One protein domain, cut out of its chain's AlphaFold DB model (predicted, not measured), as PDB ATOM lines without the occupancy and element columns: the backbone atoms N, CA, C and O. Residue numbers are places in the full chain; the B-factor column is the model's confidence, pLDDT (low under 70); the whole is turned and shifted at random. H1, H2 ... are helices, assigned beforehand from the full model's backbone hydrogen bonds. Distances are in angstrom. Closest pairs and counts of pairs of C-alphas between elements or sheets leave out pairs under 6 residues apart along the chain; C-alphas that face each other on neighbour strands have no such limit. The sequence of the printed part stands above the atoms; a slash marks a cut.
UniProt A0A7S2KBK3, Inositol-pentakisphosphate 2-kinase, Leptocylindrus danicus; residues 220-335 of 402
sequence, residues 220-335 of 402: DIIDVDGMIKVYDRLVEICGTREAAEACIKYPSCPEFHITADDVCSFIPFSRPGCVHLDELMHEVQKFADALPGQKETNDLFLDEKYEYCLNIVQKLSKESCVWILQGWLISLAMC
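This is residues 220 to 335 of the 402 residues of the protein "Inositol-pentakisphosphate 2-kinase" of Leptocylindrus danicus (UniProt A0A7S2KBK3). Two long helices, H1 and H6, pack together as the core, running opposite ways, with the short H2 set crosswise on both. A hairpin of H4 and H5 packs on H1 through the last residues of H5, and its tip, residues 292 to 300, sticks out. The small H3 lies in a long loop, touching no helix. The printed part has 116 residues with six named helices, H1 to H6 in chain order, and no named strand; it is all helix and compact, with a radius of gyration of the C-alphas of 14.7 A and spans of 46 by 32 by 29 A.

H1, residues 223 to 238, is the hub, touching three helices. Its residues 231 to 238 alone touch H2, residues 241 to 248, at 72 degrees, only just about perpendicular; the closest C-alphas, of Val 235 and Ala 244, are 5.3 A apart. H3, residues 260 to 264, touches no helix. H4, residues 275 to 290, and H5, residues 299 to 313, form a helical hairpin at a shallow tilt of 19 degrees, closest at C-alphas 276 and 312, 6.2 A. Residues 310 to 313 of H5 alone touch H1, closest at C-alphas 230 and 313, 6.3 A. H6, residues 318 to 335, touches H1 at 37 degrees, only just steep, closest at C-alphas 230 and 321, 5.7 A. Every O i to N i+4 pair is within hydrogen-bond range in H2 to H6; in H1, 11 of 12 are.

H1 begins at C-alpha 223 (249.155, 193.065, 199.082) and spans 22.3 A. H4 spans 22.4 A and H5 20.8 A. H6 spans 25.8 A, ending at C-alpha 335 (253.981, 181.960, 194.807).

The printed part has no cut. The link from H2 to H3 is long. Residues 250 to 272 and 292 to 297 are under pLDDT 70.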
ATOM      1  N   ASP A 220     255.738 191.140 197.792       92.94
ATOM      2  CA  ASP A 220     254.364 191.637 197.902       92.94
ATOM      3  C   ASP A 220     254.160 192.376 199.236       92.94
ATOM      4  O   ASP A 220     253.607 191.848 200.198       92.94
ATOM      5  N   ILE A 221     254.661 193.611 199.280       90.25
ATOM      6  CA  ILE A 221     254.726 194.434 200.497       90.25
ATOM      7  C   ILE A 221     253.354 195.017 200.865       90.25
ATOM      8  O   ILE A 221     253.011 195.115 202.041       90.25
ATOM      9  N   ILE A 222     252.559 195.410 199.865       95.00
ATOM     10  CA  ILE A 222     251.282 196.110 200.081       95.00
ATOM     11  C   ILE A 222     250.045 195.281 199.740       95.00
ATOM     12  O   ILE A 222     248.938 195.822 199.776       95.00
ATOM     13  N   ASP A 223     250.217 193.983 199.483       95.81
ATOM     14  CA  ASP A 223     249.155 193.065 199.082       95.81
ATOM     15  C   ASP A 223     248.437 193.478 197.785       95.81
ATOM     16  O   ASP A 223     248.409 194.634 197.364       95.81
ATOM     17  N   VAL A 224     247.819 192.507 197.113       95.62
ATOM     18  CA  VAL A 224     247.090 192.737 195.863       95.62
ATOM     19  C   VAL A 224     246.029 193.850 195.946       95.62
ATOM     20  O   VAL A 224     245.820 194.531 194.945       95.62
ATOM     21  N   ASP A 225     245.396 194.080 197.102       96.31
ATOM     22  CA  ASP A 225     244.433 195.174 197.282       96.31
ATOM     23  C   ASP A 225     245.109 196.545 197.125       96.31
ATOM     24  O   ASP A 225     244.602 197.404 196.396       96.31
ATOM     25  N   GLY A 226     246.293 196.720 197.721       97.12
ATOM     26  CA  GLY A 226     247.126 197.904 197.535       97.12
ATOM     27  C   GLY A 226     247.710 197.993 196.124       97.12
ATOM     28  O   GLY A 226     247.711 199.068 195.523       97.12
ATOM     29  N   MET A 227     248.131 196.866 195.540       96.81
ATOM     30  CA  MET A 227     248.677 196.830 194.174       96.81
ATOM     31  C   MET A 227     247.667 197.286 193.125       96.81
ATOM     32  O   MET A 227     248.052 197.930 192.151       96.81
ATOM     33  N   ILE A 228     246.378 196.988 193.314       96.81
ATOM     34  CA  ILE A 228     245.315 197.495 192.439       96.81
ATOM     35  C   ILE A 228     245.303 199.029 192.471       96.81
ATOM     36  O   ILE A 228     245.286 199.647 191.411       96.81
ATOM     37  N   LYS A 229     245.415 199.648 193.654       97.56
ATOM     38  CA  LYS A 229     245.455 201.116 193.795       97.56
ATOM     39  C   LYS A 229     246.706 201.734 193.178       97.56
ATOM     40  O   LYS A 229     246.615 202.760 192.509       97.56
ATOM     41  N   VAL A 230     247.862 201.092 193.341       97.62
ATOM     42  CA  VAL A 230     249.110 201.529 192.694       97.62
ATOM     43  C   VAL A 230     249.027 201.397 191.169       97.62
ATOM     44  O   VAL A 230     249.517 202.267 190.449       97.62
ATOM     45  N   TYR A 231     248.390 200.341 190.660       97.44
ATOM     46  CA  TYR A 231     248.160 200.169 189.228       97.44
ATOM     47  C   TYR A 231     247.199 201.222 188.675       97.44
ATOM     48  O   TYR A 231     247.521 201.836 187.663       97.44
ATOM     49  N   ASP A 232     246.080 201.487 189.353       97.25
ATOM     50  CA  ASP A 232     245.142 202.547 188.971       97.25
ATOM     51  C   ASP A 232     245.857 203.905 188.903       97.25
ATOM     52  O   ASP A 232     245.772 204.600 187.890       97.25
ATOM     53  N   ARG A 233     246.685 204.217 189.908       97.69
ATOM     54  CA  ARG A 233     247.524 205.419 189.914       97.69
ATOM     55  C   ARG A 233     248.480 205.482 188.719       97.69
ATOM     56  O   ARG A 233     248.620 206.525 188.083       97.69
ATOM     57  N   LEU A 234     249.141 204.375 188.380       96.50
ATOM     58  CA  LEU A 234     250.030 204.330 187.216       96.50
ATOM     59  C   LEU A 234     249.263 204.546 185.905       96.50
ATOM     60  O   LEU A 234     249.773 205.211 185.001       96.50
ATOM     61  N   VAL A 235     248.053 203.993 185.798       97.19
ATOM     62  CA  VAL A 235     247.162 204.184 184.647       97.19
ATOM     63  C   VAL A 235     246.752 205.646 184.518       97.19
ATOM     64  O   VAL A 235     246.800 206.168 183.409       97.19
ATOM     65  N   GLU A 236     246.423 206.324 185.618       97.94
ATOM     66  CA  GLU A 236     246.143 207.766 185.619       97.94
ATOM     67  C   GLU A 236     247.339 208.576 185.107       97.94
ATOM     68  O   GLU A 236     247.179 209.421 184.228       97.94
ATOM     69  N   ILE A 237     248.549 208.284 185.599       96.81
ATOM     70  CA  ILE A 237     249.781 208.969 185.175       96.81
ATOM     71  C   ILE A 237     250.084 208.712 183.689       96.81
ATOM     72  O   ILE A 237     250.534 209.611 182.979       96.81
ATOM     73  N   CYS A 238     249.867 207.485 183.207       95.25
ATOM     74  CA  CYS A 238     250.188 207.085 181.833       95.25
ATOM     75  C   CYS A 238     249.042 207.322 180.832       95.25
ATOM     76  O   CYS A 238     249.223 207.096 179.635       95.25
ATOM     77  N   GLY A 239     247.854 207.704 181.301       97.25
ATOM     78  CA  GLY A 239     246.637 207.918 180.513       97.25
ATOM     79  C   GLY A 239     245.925 206.649 180.018       97.25
ATOM     80  O   GLY A 239     244.721 206.690 179.772       97.25
ATOM     81  N   THR A 240     246.620 205.516 179.864       96.25
ATOM     82  CA  THR A 240     246.024 204.240 179.419       96.25
ATOM     83  C   THR A 240     246.621 203.034 180.143       96.25
ATOM     84  O   THR A 240     247.759 203.069 180.622       96.25
ATOM     85  N   ARG A 241     245.865 201.928 180.180       94.69
ATOM     86  CA  ARG A 241     246.332 200.646 180.737       94.69
ATOM     87  C   ARG A 241     247.490 200.072 179.945       94.69
ATOM     88  O   ARG A 241     248.441 199.572 180.532       94.69
ATOM     89  N   GLU A 242     247.425 200.170 178.627       93.12
ATOM     90  CA  GLU A 242     248.453 199.683 177.716       93.12
ATOM     91  C   GLU A 242     249.778 200.420 177.944       93.12
ATOM     92  O   GLU A 242     250.822 199.776 178.047       93.12
ATOM     93  N   ALA A 243     249.741 201.749 178.108       92.31
ATOM     94  CA  ALA A 243     250.931 202.541 178.416       92.31
ATOM     95  C   ALA A 243     251.503 202.216 179.806       92.31
ATOM     96  O   ALA A 243     252.713 202.030 179.940       92.31
ATOM     97  N   ALA A 244     250.652 202.082 180.829       93.25
ATOM     98  CA  ALA A 244     251.076 201.663 182.166       93.25
ATOM     99  C   ALA A 244     251.735 200.273 182.146       93.25
ATOM    100  O   ALA A 244     252.825 200.074 182.679       93.25
ATOM    101  N   GLU A 245     251.117 199.306 181.468       92.56
ATOM    102  CA  GLU A 245     251.642 197.948 181.329       92.56
ATOM    103  C   GLU A 245     252.949 197.888 180.540       92.56
ATOM    104  O   GLU A 245     253.798 197.056 180.862       92.56
ATOM    105  N   ALA A 246     253.121 198.751 179.538       89.25
ATOM    106  CA  ALA A 246     254.375 198.893 178.805       89.25
ATOM    107  C   ALA A 246     255.503 199.440 179.694       89.25
ATOM    108  O   ALA A 246     256.644 199.018 179.535       89.25
ATOM    109  N   CYS A 247     255.187 200.303 180.668       88.38
ATOM    110  CA  CYS A 247     256.164 200.799 181.644       88.38
ATOM    111  C   CYS A 247     256.611 199.714 182.634       88.38
ATOM    112  O   CYS A 247     257.752 199.724 183.083       88.38
ATOM    113  N   ILE A 248     255.723 198.771 182.969       89.12
ATOM    114  CA  ILE A 248     256.055 197.643 183.853       89.12
ATOM    115  C   ILE A 248     256.946 196.619 183.123       89.12
ATOM    116  O   ILE A 248     257.808 196.004 183.752       89.12
ATOM    117  N   LYS A 249     256.746 196.430 181.808       82.00
ATOM    118  CA  LYS A 249     257.489 195.470 180.967       82.00
ATOM    119  C   LYS A 249     258.922 195.942 180.642       82.00
ATOM    120  O   LYS A 249     259.179 197.122 180.424       82.00
ATOM    121  N   TYR A 250     259.847 194.984 180.563       60.00
ATOM    122  CA  TYR A 250     261.281 195.167 180.270       60.00
ATOM    123  C   TYR A 250     261.567 195.303 178.750       60.00
ATOM    124  O   TYR A 250     260.940 194.554 177.995       60.00
ATOM    125  N   PRO A 251     262.528 196.138 178.269       51.06
ATOM    126  CA  PRO A 251     263.173 197.305 178.878       51.06
ATOM    127  C   PRO A 251     262.828 198.584 178.092       51.06
ATOM    128  O   PRO A 251     263.538 198.965 177.161       51.06
ATOM    129  N   SER A 252     261.752 199.278 178.455       48.97
ATOM    130  CA  SER A 252     261.537 200.636 177.923       48.97
ATOM    131  C   SER A 252     262.306 201.688 178.738       48.97
ATOM    132  O   SER A 252     262.599 202.757 178.215       48.97
ATOM    133  N   CYS A 253     262.665 201.370 179.994       52.38
ATOM    134  CA  CYS A 253     263.415 202.244 180.901       52.38
ATOM    135  C   CYS A 253     264.336 201.431 181.847       52.38
ATOM    136  O   CYS A 253     263.908 201.072 182.948       52.38
ATOM    137  N   PRO A 254     265.596 201.160 181.454       59.03
ATOM    138  CA  PRO A 254     266.571 200.382 182.231       59.03
ATOM    139  C   PRO A 254     266.752 200.860 183.677       59.03
ATOM    140  O   PRO A 254     266.959 200.061 184.583       59.03
ATOM    141  N   GLU A 255     266.621 202.170 183.885       56.94
ATOM    142  CA  GLU A 255     266.833 202.855 185.160       56.94
ATOM    143  C   GLU A 255     265.808 202.483 186.238       56.94
ATOM    144  O   GLU A 255     266.049 202.750 187.411       56.94
ATOM    145  N   PHE A 256     264.658 201.889 185.891       61.69
ATOM    146  CA  PHE A 256     263.563 201.643 186.843       61.69
ATOM    147  C   PHE A 256     263.359 200.174 187.220       61.69
ATOM    148  O   PHE A 256     262.350 199.863 187.849       61.69
ATOM    149  N   HIS A 257     264.281 199.290 186.844       69.56
ATOM    150  CA  HIS A 257     264.126 197.859 187.062       69.56
ATOM    151  C   HIS A 257     264.754 197.374 188.360       69.56
ATOM    152  O   HIS A 257     265.896 197.702 188.661       69.56
ATOM    153  N   ILE A 258     264.014 196.514 189.058       68.88
ATOM    154  CA  ILE A 258     264.539 195.712 190.160       68.88
ATOM    155  C   ILE A 258     265.651 194.801 189.617       68.88
ATOM    156  O   ILE A 258     265.414 193.955 188.748       68.88
ATOM    157  N   THR A 259     266.865 194.981 190.126       69.94
ATOM    158  CA  THR A 259     268.035 194.149 189.840       69.94
ATOM    159  C   THR A 259     268.134 192.975 190.816       69.94
ATOM    160  O   THR A 259     267.439 192.915 191.829       69.94
ATOM    161  N   ALA A 260     269.022 192.018 190.531       67.56
ATOM    162  CA  ALA A 260     269.312 190.936 191.473       67.56
ATOM    163  C   ALA A 260     269.852 191.467 192.817       67.56
ATOM    164  O   ALA A 260     269.511 190.923 193.864       67.56
ATOM    165  N   ASP A 261     270.630 192.551 192.789       66.62
ATOM    166  CA  ASP A 261     271.181 193.179 193.991       66.62
ATOM    167  C   ASP A 261     270.089 193.885 194.807       66.62
ATOM    168  O   ASP A 261     270.077 193.789 196.036       66.62
ATOM    169  N   ASP A 262     269.106 194.502 194.144       67.38
ATOM    170  CA  ASP A 262     267.939 195.097 194.812       67.38
ATOM    171  C   ASP A 262     267.113 194.028 195.532       67.38
ATOM    172  O   ASP A 262     266.701 194.200 196.675       67.38
ATOM    173  N   VAL A 263     266.934 192.871 194.891       65.06
ATOM    174  CA  VAL A 263     266.237 191.720 195.474       65.06
ATOM    175  C   VAL A 263     266.961 191.174 196.711       65.06
ATOM    176  O   VAL A 263     266.319 190.706 197.654       65.06
ATOM    177  N   CYS A 264     268.293 191.222 196.720       61.19
ATOM    178  CA  CYS A 264     269.119 190.719 197.816       61.19
ATOM    179  C   CYS A 264     269.326 191.730 198.959       61.19
ATOM    180  O   CYS A 264     269.712 191.314 200.052       61.19
ATOM    181  N   SER A 265     269.064 193.023 198.752       57.28
ATOM    182  CA  SER A 265     269.437 194.111 199.675       57.28
ATOM    183  C   SER A 265     268.347 194.538 200.680       57.28
ATOM    184  O   SER A 265     268.319 195.682 201.114       57.28
ATOM    185  N   PHE A 266     267.559 193.571 201.173       56.12
ATOM    186  CA  PHE A 266     266.476 193.699 202.172       56.12
ATOM    187  C   PHE A 266     265.117 194.215 201.650       56.12
ATOM    188  O   PHE A 266     265.015 195.095 200.803       56.12
ATOM    189  N   ILE A 267     264.049 193.646 202.223       57.47
ATOM    190  CA  ILE A 267     262.646 194.064 202.078       57.47
ATOM    191  C   ILE A 267     262.262 194.819 203.361       57.47
ATOM    192  O   ILE A 267     262.611 194.328 204.438       57.47
ATOM    193  N   PRO A 268     261.527 195.947 203.294       55.78
ATOM    194  CA  PRO A 268     260.979 196.587 202.095       55.78
ATOM    195  C   PRO A 268     262.047 197.306 201.255       55.78
ATOM    196  O   PRO A 268     262.935 197.963 201.790       55.78
ATOM    197  N   PHE A 269     261.941 197.187 199.927       63.41
ATOM    198  CA  PHE A 269     262.874 197.803 198.980       63.41
ATOM    199  C   PHE A 269     262.834 199.333 199.109       63.41
ATOM    200  O   PHE A 269     261.865 199.960 198.677       63.41
ATOM    201  N   SER A 270     263.871 199.943 199.681       58.12
ATOM    202  CA  SER A 270     264.033 201.401 199.625       58.12
ATOM    203  C   SER A 270     264.618 201.797 198.271       58.12
ATOM    204  O   SER A 270     265.499 201.116 197.744       58.12
ATOM    205  N   ARG A 271     264.124 202.893 197.686       67.31
ATOM    206  CA  ARG A 271     264.686 203.442 196.451       67.31
ATOM    207  C   ARG A 271     265.082 204.899 196.685       67.31
ATOM    208  O   ARG A 271     264.192 205.746 196.784       67.31
ATOM    209  N   PRO A 272     266.390 205.214 196.719       60.72
ATOM    210  CA  PRO A 272     266.858 206.573 196.954       60.72
ATOM    211  C   PRO A 272     266.187 207.585 196.015       60.72
ATOM    212  O   PRO A 272     266.152 207.394 194.799       60.72
ATOM    213  N   GLY A 273     265.649 208.665 196.589       71.25
ATOM    214  CA  GLY A 273     265.020 209.765 195.849       71.25
ATOM    215  C   GLY A 273     263.499 209.674 195.689       71.25
ATOM    216  O   GLY A 273     262.906 210.593 195.125       71.25
ATOM    217  N   CYS A 274     262.844 208.630 196.205       83.12
ATOM    218  CA  CYS A 274     261.392 208.454 196.113       83.12
ATOM    219  C   CYS A 274     260.691 208.706 197.462       83.12
ATOM    220  O   CYS A 274     260.196 207.776 198.088       83.12
ATOM    221  N   VAL A 275     260.577 209.972 197.889       88.50
ATOM    222  CA  VAL A 275     260.090 210.351 199.241       88.50
ATOM    223  C   VAL A 275     258.770 209.673 199.643       88.50
ATOM    224  O   VAL A 275     258.676 209.111 200.728       88.50
ATOM    225  N   HIS A 276     257.756 209.672 198.772       93.44
ATOM    226  CA  HIS A 276     256.461 209.043 199.083       93.44
ATOM    227  C   HIS A 276     256.513 207.507 199.074       93.44
ATOM    228  O   HIS A 276     255.683 206.865 199.711       93.44
ATOM    229  N   LEU A 277     257.464 206.903 198.351       91.06
ATOM    230  CA  LEU A 277     257.686 205.459 198.430       91.06
ATOM    231  C   LEU A 277     258.287 205.110 199.789       91.06
ATOM    232  O   LEU A 277     257.788 204.202 200.441       91.06
ATOM    233  N   ASP A 278     259.297 205.858 200.231       89.88
ATOM    234  CA  ASP A 278     259.922 205.654 201.538       89.88
ATOM    235  C   ASP A 278     258.910 205.867 202.678       89.88
ATOM    236  O   ASP A 278     258.845 205.055 203.600       89.88
ATOM    237  N   GLU A 279     258.055 206.897 202.580       93.62
ATOM    238  CA  GLU A 279     256.941 207.126 203.515       93.62
ATOM    239  C   GLU A 279     255.980 205.926 203.554       93.62
ATOM    240  O   GLU A 279     255.649 205.430 204.632       93.62
ATOM    241  N   LEU A 280     255.577 205.409 202.384       94.88
ATOM    242  CA  LEU A 280     254.700 204.240 202.297       94.88
ATOM    243  C   LEU A 280     255.358 202.996 202.907       94.88
ATOM    244  O   LEU A 280     254.722 202.293 203.684       94.88
ATOM    245  N   MET A 281     256.622 202.715 202.573       92.00
ATOM    246  CA  MET A 281     257.346 201.549 203.092       92.00
ATOM    247  C   MET A 281     257.524 201.631 204.612       92.00
ATOM    248  O   MET A 281     257.349 200.625 205.300       92.00
ATOM    249  N   HIS A 282     257.802 202.824 205.145       91.94
ATOM    250  CA  HIS A 282     257.894 203.048 206.585       91.94
ATOM    251  C   HIS A 282     256.570 202.744 207.296       91.94
ATOM    252  O   HIS A 282     256.551 202.040 208.305       91.94
ATOM    253  N   GLU A 283     255.450 203.229 206.761       94.56
ATOM    254  CA  GLU A 283     254.140 203.007 207.375       94.56
ATOM    255  C   GLU A 283     253.638 201.574 207.222       94.56
ATOM    256  O   GLU A 283     253.015 201.059 208.149       94.56
ATOM    257  N   VAL A 284     253.957 200.895 206.117       93.88
ATOM    258  CA  VAL A 284     253.683 199.460 205.968       93.88
ATOM    259  C   VAL A 284     254.443 198.655 207.018       93.88
ATOM    260  O   VAL A 284     253.840 197.811 207.678       93.88
ATOM    261  N   GLN A 285     255.734 198.937 207.222       91.69
ATOM    262  CA  GLN A 285     256.530 198.249 208.239       91.69
ATOM    263  C   GLN A 285     255.978 198.507 209.645       91.69
ATOM    264  O   GLN A 285     255.708 197.573 210.393       91.69
ATOM    265  N   LYS A 286     255.718 199.774 209.979       92.56
ATOM    266  CA  LYS A 286     255.133 200.168 211.266       92.56
ATOM    267  C   LYS A 286     253.767 199.526 211.506       92.56
ATOM    268  O   LYS A 286     253.457 199.151 212.633       92.56
ATOM    269  N   PHE A 287     252.939 199.413 210.467       93.25
ATOM    270  CA  PHE A 287     251.662 198.713 210.545       93.25
ATOM    271  C   PHE A 287     251.860 197.216 210.787       93.25
ATOM    272  O   PHE A 287     251.185 196.666 211.651       93.25
ATOM    273  N   ALA A 288     252.784 196.570 210.074       91.12
ATOM    274  CA  ALA A 288     253.093 195.155 210.258       91.12
ATOM    275  C   ALA A 288     253.577 194.855 211.688       91.12
ATOM    276  O   ALA A 288     253.110 193.892 212.292       91.12
ATOM    277  N   ASP A 289     254.430 195.715 212.250       89.94
ATOM    278  CA  ASP A 289     254.926 195.599 213.628       89.94
ATOM    279  C   ASP A 289     253.817 195.831 214.671       89.94
ATOM    280  O   ASP A 289     253.815 195.224 215.742       89.94
ATOM    281  N   ALA A 290     252.866 196.720 214.364       88.62
ATOM    282  CA  ALA A 290     251.732 197.041 215.227       88.62
ATOM    283  C   ALA A 290     250.545 196.083 215.066       88.62
ATOM    284  O   ALA A 290     249.618 196.138 215.881       88.62
ATOM    285  N   LEU A 291     250.531 195.241 214.026       84.94
ATOM    286  CA  LEU A 291     249.427 194.333 213.758       84.94
ATOM    287  C   LEU A 291     249.310 193.377 214.957       84.94
ATOM    288  O   LEU A 291     250.235 192.604 215.216       84.94
ATOM    289  N   PRO A 292     248.207 193.426 215.726       61.47
ATOM    290  CA  PRO A 292     248.041 192.598 216.907       61.47
ATOM    291  C   PRO A 292     248.245 191.140 216.519       61.47
ATOM    292  O   PRO A 292     247.579 190.641 215.610       61.47
ATOM    293  N   GLY A 293     249.146 190.447 217.214       60.44
ATOM    294  CA  GLY A 293     249.259 188.996 217.127       60.44
ATOM    295  C   GLY A 293     247.915 188.365 217.499       60.44
ATOM    296  O   GLY A 293     247.623 188.174 218.674       60.44
ATOM    297  N   GLN A 294     247.073 188.134 216.490       54.03
ATOM    298  CA  GLN A 294     245.775 187.446 216.497       54.03
ATOM    299  C   GLN A 294     244.694 187.911 217.500       54.03
ATOM    300  O   GLN A 294     243.589 187.370 217.469       54.03
ATOM    301  N   LYS A 295     244.935 188.921 218.346       55.00
ATOM    302  CA  LYS A 295     243.890 189.558 219.168       55.00
ATOM    303  C   LYS A 295     243.072 190.539 218.332       55.00
ATOM    304  O   LYS A 295     243.594 191.123 217.389       55.00
ATOM    305  N   GLU A 296     241.788 190.673 218.663       63.03
ATOM    306  CA  GLU A 296     240.812 191.496 217.940       63.03
ATOM    307  C   GLU A 296     241.389 192.869 217.568       63.03
ATOM    308  O   GLU A 296     241.635 193.732 218.409       63.03
ATOM    309  N   THR A 297     241.659 193.040 216.279       68.38
ATOM    310  CA  THR A 297     242.085 194.300 215.679       68.38
ATOM    311  C   THR A 297     240.931 195.289 215.707       68.38
ATOM    312  O   THR A 297     239.862 194.981 215.189       68.38
ATOM    313  N   ASN A 298     241.160 196.478 216.267       85.12
ATOM    314  CA  ASN A 298     240.199 197.576 216.228       85.12
ATOM    315  C   ASN A 298     240.002 198.051 214.777       85.12
ATOM    316  O   ASN A 298     240.950 198.547 214.166       85.12
ATOM    317  N   ASP A 299     238.785 197.924 214.243       89.12
ATOM    318  CA  ASP A 299     238.467 198.324 212.867       89.12
ATOM    319  C   ASP A 299     238.751 199.805 212.593       89.12
ATOM    320  O   ASP A 299     239.222 200.118 211.503       89.12
ATOM    321  N   LEU A 300     238.595 200.690 213.589       91.69
ATOM    322  CA  LEU A 300     238.931 202.113 213.449       91.69
ATOM    323  C   LEU A 300     240.421 202.320 213.160       91.69
ATOM    324  O   LEU A 300     240.774 203.074 212.261       91.69
ATOM    325  N   PHE A 301     241.302 201.608 213.872       92.25
ATOM    326  CA  PHE A 301     242.747 201.671 213.624       92.25
ATOM    327  C   PHE A 301     243.091 201.178 212.212       92.25
ATOM    328  O   PHE A 301     243.938 201.759 211.532       92.25
ATOM    329  N   LEU A 302     242.430 200.106 211.764       93.50
ATOM    330  CA  LEU A 302     242.637 199.559 210.427       93.50
ATOM    331  C   LEU A 302     242.135 200.519 209.334       93.50
ATOM    332  O   LEU A 302     242.815 200.677 208.323       93.50
ATOM    333  N   ASP A 303     240.984 201.170 209.533       95.56
ATOM    334  CA  ASP A 303     240.423 202.161 208.605       95.56
ATOM    335  C   ASP A 303     241.320 203.401 208.504       95.56
ATOM    336  O   ASP A 303     241.673 203.827 207.404       95.56
ATOM    337  N   GLU A 304     241.772 203.939 209.641       95.75
ATOM    338  CA  GLU A 304     242.696 205.079 209.685       95.75
ATOM    339  C   GLU A 304     243.997 204.784 208.928       95.75
ATOM    340  O   GLU A 304     244.484 205.617 208.155       95.75
ATOM    341  N   LYS A 305     244.563 203.586 209.119       96.00
ATOM    342  CA  LYS A 305     245.801 203.172 208.444       96.00
ATOM    343  C   LYS A 305     245.611 202.932 206.954       96.00
ATOM    344  O   LYS A 305     246.491 203.317 206.177       96.00
ATOM    345  N   TYR A 306     244.475 202.363 206.564       97.38
ATOM    346  CA  TYR A 306     244.098 202.198 205.167       97.38
ATOM    347  C   TYR A 306     244.001 203.553 204.456       97.38
ATOM    348  O   TYR A 306     244.686 203.764 203.453       97.38
ATOM    349  N   GLU A 307     243.233 204.498 205.003       97.94
ATOM    350  CA  GLU A 307     243.044 205.825 204.405       97.94
ATOM    351  C   GLU A 307     244.349 206.624 204.347       97.94
ATOM    352  O   GLU A 307     244.662 207.262 203.337       97.94
ATOM    353  N   TYR A 308     245.169 206.565 205.399       97.88
ATOM    354  CA  TYR A 308     246.462 207.239 205.396       97.88
ATOM    355  C   TYR A 308     247.387 206.699 204.295       97.88
ATOM    356  O   TYR A 308     247.903 207.475 203.489       97.88
ATOM    357  N   CYS A 309     247.536 205.376 204.186       97.94
ATOM    358  CA  CYS A 309     248.377 204.776 203.150       97.94
ATOM    359  C   CYS A 309     247.816 205.006 201.742       97.94
ATOM    360  O   CYS A 309     248.585 205.215 200.802       97.94
ATOM    361  N   LEU A 310     246.489 205.028 201.581       98.00
ATOM    362  CA  LEU A 310     245.850 205.327 200.302       98.00
ATOM    363  C   LEU A 310     246.186 206.749 199.832       98.00
ATOM    364  O   LEU A 310     246.494 206.952 198.656       98.00
ATOM    365  N   ASN A 311     246.217 207.719 200.749       98.25
ATOM    366  CA  ASN A 311     246.646 209.084 200.447       98.25
ATOM    367  C   ASN A 311     248.116 209.165 200.010       98.25
ATOM    368  O   ASN A 311     248.448 209.980 199.148       98.25
ATOM    369  N   ILE A 312     248.998 208.326 200.564       98.06
ATOM    370  CA  ILE A 312     250.397 208.236 200.117       98.06
ATOM    371  C   ILE A 312     250.463 207.637 198.703       98.06
ATOM    372  O   ILE A 312     251.156 208.183 197.843       98.06
ATOM    373  N   VAL A 313     249.685 206.581 198.420       97.88
ATOM    374  CA  VAL A 313     249.610 205.952 197.085       97.88
ATOM    375  C   VAL A 313     249.259 206.971 195.996       97.88
ATOM    376  O   VAL A 313     249.876 206.968 194.932       97.88
ATOM    377  N   GLN A 314     248.336 207.898 196.268       97.88
ATOM    378  CA  GLN A 314     247.947 208.946 195.314       97.88
ATOM    379  C   GLN A 314     249.077 209.931 194.969       97.88
ATOM    380  O   GLN A 314     249.042 210.589 193.928       97.88
ATOM    381  N   LYS A 315     250.108 210.021 195.813       97.06
ATOM    382  CA  LYS A 315     251.274 210.895 195.618       97.06
ATOM    383  C   LYS A 315     252.476 210.171 195.013       97.06
ATOM    384  O   LYS A 315     253.503 210.806 194.764       97.06
ATOM    385  N   LEU A 316     252.372 208.864 194.770       95.56
ATOM    386  CA  LEU A 316     253.447 208.106 194.141       95.56
ATOM    387  C   LEU A 316     253.726 208.632 192.730       95.56
ATOM    388  O   LEU A 316     252.811 208.994 191.978       95.56
ATOM    389  N   SER A 317     255.014 208.666 192.389       93.44
ATOM    390  CA  SER A 317     255.473 208.942 191.036       93.44
ATOM    391  C   SER A 317     255.305 207.709 190.149       93.44
ATOM    392  O   SER A 317     255.047 206.596 190.621       93.44
ATOM    393  N   LYS A 318     255.498 207.900 188.841       92.25
ATOM    394  CA  LYS A 318     255.475 206.813 187.860       92.25
ATOM    395  C   LYS A 318     256.476 205.712 188.224       92.25
ATOM    396  O   LYS A 318     256.155 204.529 188.145       92.25
ATOM    397  N   GLU A 319     257.670 206.113 188.637       88.50
ATOM    398  CA  GLU A 319     258.801 205.251 188.969       88.50
ATOM    399  C   GLU A 319     258.502 204.408 190.208       88.50
ATOM    400  O   GLU A 319     258.697 203.193 190.178       88.50
ATOM    401  N   SER A 320     257.959 205.024 191.263       90.50
ATOM    402  CA  SER A 320     257.547 204.309 192.474       90.50
ATOM    403  C   SER A 320     256.448 203.288 192.187       90.50
ATOM    404  O   SER A 320     256.506 202.162 192.680       90.50
ATOM    405  N   CYS A 321     255.463 203.649 191.357       93.81
ATOM    406  CA  CYS A 321     254.415 202.718 190.950       93.81
ATOM    407  C   CYS A 321     254.983 201.519 190.179       93.81
ATOM    408  O   CYS A 321     254.658 200.378 190.499       93.81
ATOM    409  N   VAL A 322     255.840 201.761 189.179       91.19
ATOM    410  CA  VAL A 322     256.478 200.690 188.392       91.19
ATOM    411  C   VAL A 322     257.286 199.765 189.297       91.19
ATOM    412  O   VAL A 322     257.155 198.547 189.185       91.19
ATOM    413  N   TRP A 323     258.059 200.335 190.220       87.12
ATOM    414  CA  TRP A 323     258.884 199.590 191.165       87.12
ATOM    415  C   TRP A 323     258.064 198.630 192.034       87.12
ATOM    416  O   TRP A 323     258.304 197.423 192.032       87.12
ATOM    417  N   ILE A 324     257.033 199.145 192.714       91.19
ATOM    418  CA  ILE A 324     256.153 198.341 193.573       91.19
ATOM    419  C   ILE A 324     255.480 197.214 192.770       91.19
ATOM    420  O   ILE A 324     255.446 196.060 193.202       91.19
ATOM    421  N   LEU A 325     254.971 197.524 191.572       93.50
ATOM    422  CA  LEU A 325     254.270 196.548 190.734       93.50
ATOM    423  C   LEU A 325     255.205 195.460 190.188       93.50
ATOM    424  O   LEU A 325     254.784 194.309 190.057       93.50
ATOM    425  N   GLN A 326     256.464 195.783 189.887       90.56
ATOM    426  CA  GLN A 326     257.467 194.783 189.511       90.56
ATOM    427  C   GLN A 326     257.781 193.842 190.676       90.56
ATOM    428  O   GLN A 326     257.794 192.627 190.474       90.56
ATOM    429  N   GLY A 327     257.940 194.376 191.892       89.69
ATOM    430  CA  GLY A 327     258.133 193.572 193.104       89.69
ATOM    431  C   GLY A 327     256.982 192.587 193.325       89.69
ATOM    432  O   GLY A 327     257.200 191.397 193.556       89.69
ATOM    433  N   TRP A 328     255.746 193.042 193.119       93.00
ATOM    434  CA  TRP A 328     254.573 192.172 193.173       93.00
ATOM    435  C   TRP A 328     254.575 191.066 192.114       93.00
ATOM    436  O   TRP A 328     254.221 189.925 192.408       93.00
ATOM    437  N   LEU A 329     254.971 191.364 190.872       92.62
ATOM    438  CA  LEU A 329     255.046 190.352 189.811       92.62
ATOM    439  C   LEU A 329     256.116 189.291 190.105       92.62
ATOM    440  O   LEU A 329     255.886 188.117 189.803       92.62
ATOM    441  N   ILE A 330     257.235 189.684 190.724       90.94
ATOM    442  CA  ILE A 330     258.259 188.761 191.234       90.94
ATOM    443  C   ILE A 330     257.655 187.873 192.326       90.94
ATOM    444  O   ILE A 330     257.702 186.649 192.205       90.94
ATOM    445  N   SER A 331     257.009 188.458 193.340       93.50
ATOM    446  CA  SER A 331     256.329 187.690 194.395       93.50
ATOM    447  C   SER A 331     255.302 186.707 193.823       93.50
ATOM    448  O   SER A 331     255.263 185.533 194.204       93.50
ATOM    449  N   LEU A 332     254.510 187.144 192.841       93.94
ATOM    450  CA  LEU A 332     253.515 186.301 192.190       93.94
ATOM    451  C   LEU A 332     254.157 185.132 191.430       93.94
ATOM    452  O   LEU A 332     253.572 184.049 191.394       93.94
ATOM    453  N   ALA A 333     255.340 185.319 190.835       93.50
ATOM    454  CA  ALA A 333     256.120 184.220 190.266       93.50
ATOM    455  C   ALA A 333     256.549 183.224 191.346       93.50
ATOM    456  O   ALA A 333     256.340 182.023 191.191       93.50
ATOM    457  N   MET A 334     257.041 183.718 192.480       94.94
ATOM    458  CA  MET A 334     257.509 182.882 193.588       94.94
ATOM    459  C   MET A 334     256.391 182.152 194.337       94.94
ATOM    460  O   MET A 334     256.634 181.125 194.967       94.94
ATOM    461  N   CYS A 335     255.156 182.645 194.266       95.75
ATOM    462  CA  CYS A 335     253.981 181.960 194.807       95.75
ATOM    463  C   CYS A 335     253.441 180.850 193.882       95.75
ATOM    464  O   CYS A 335     252.644 180.022 194.329       95.75
TER     465      CYS A 335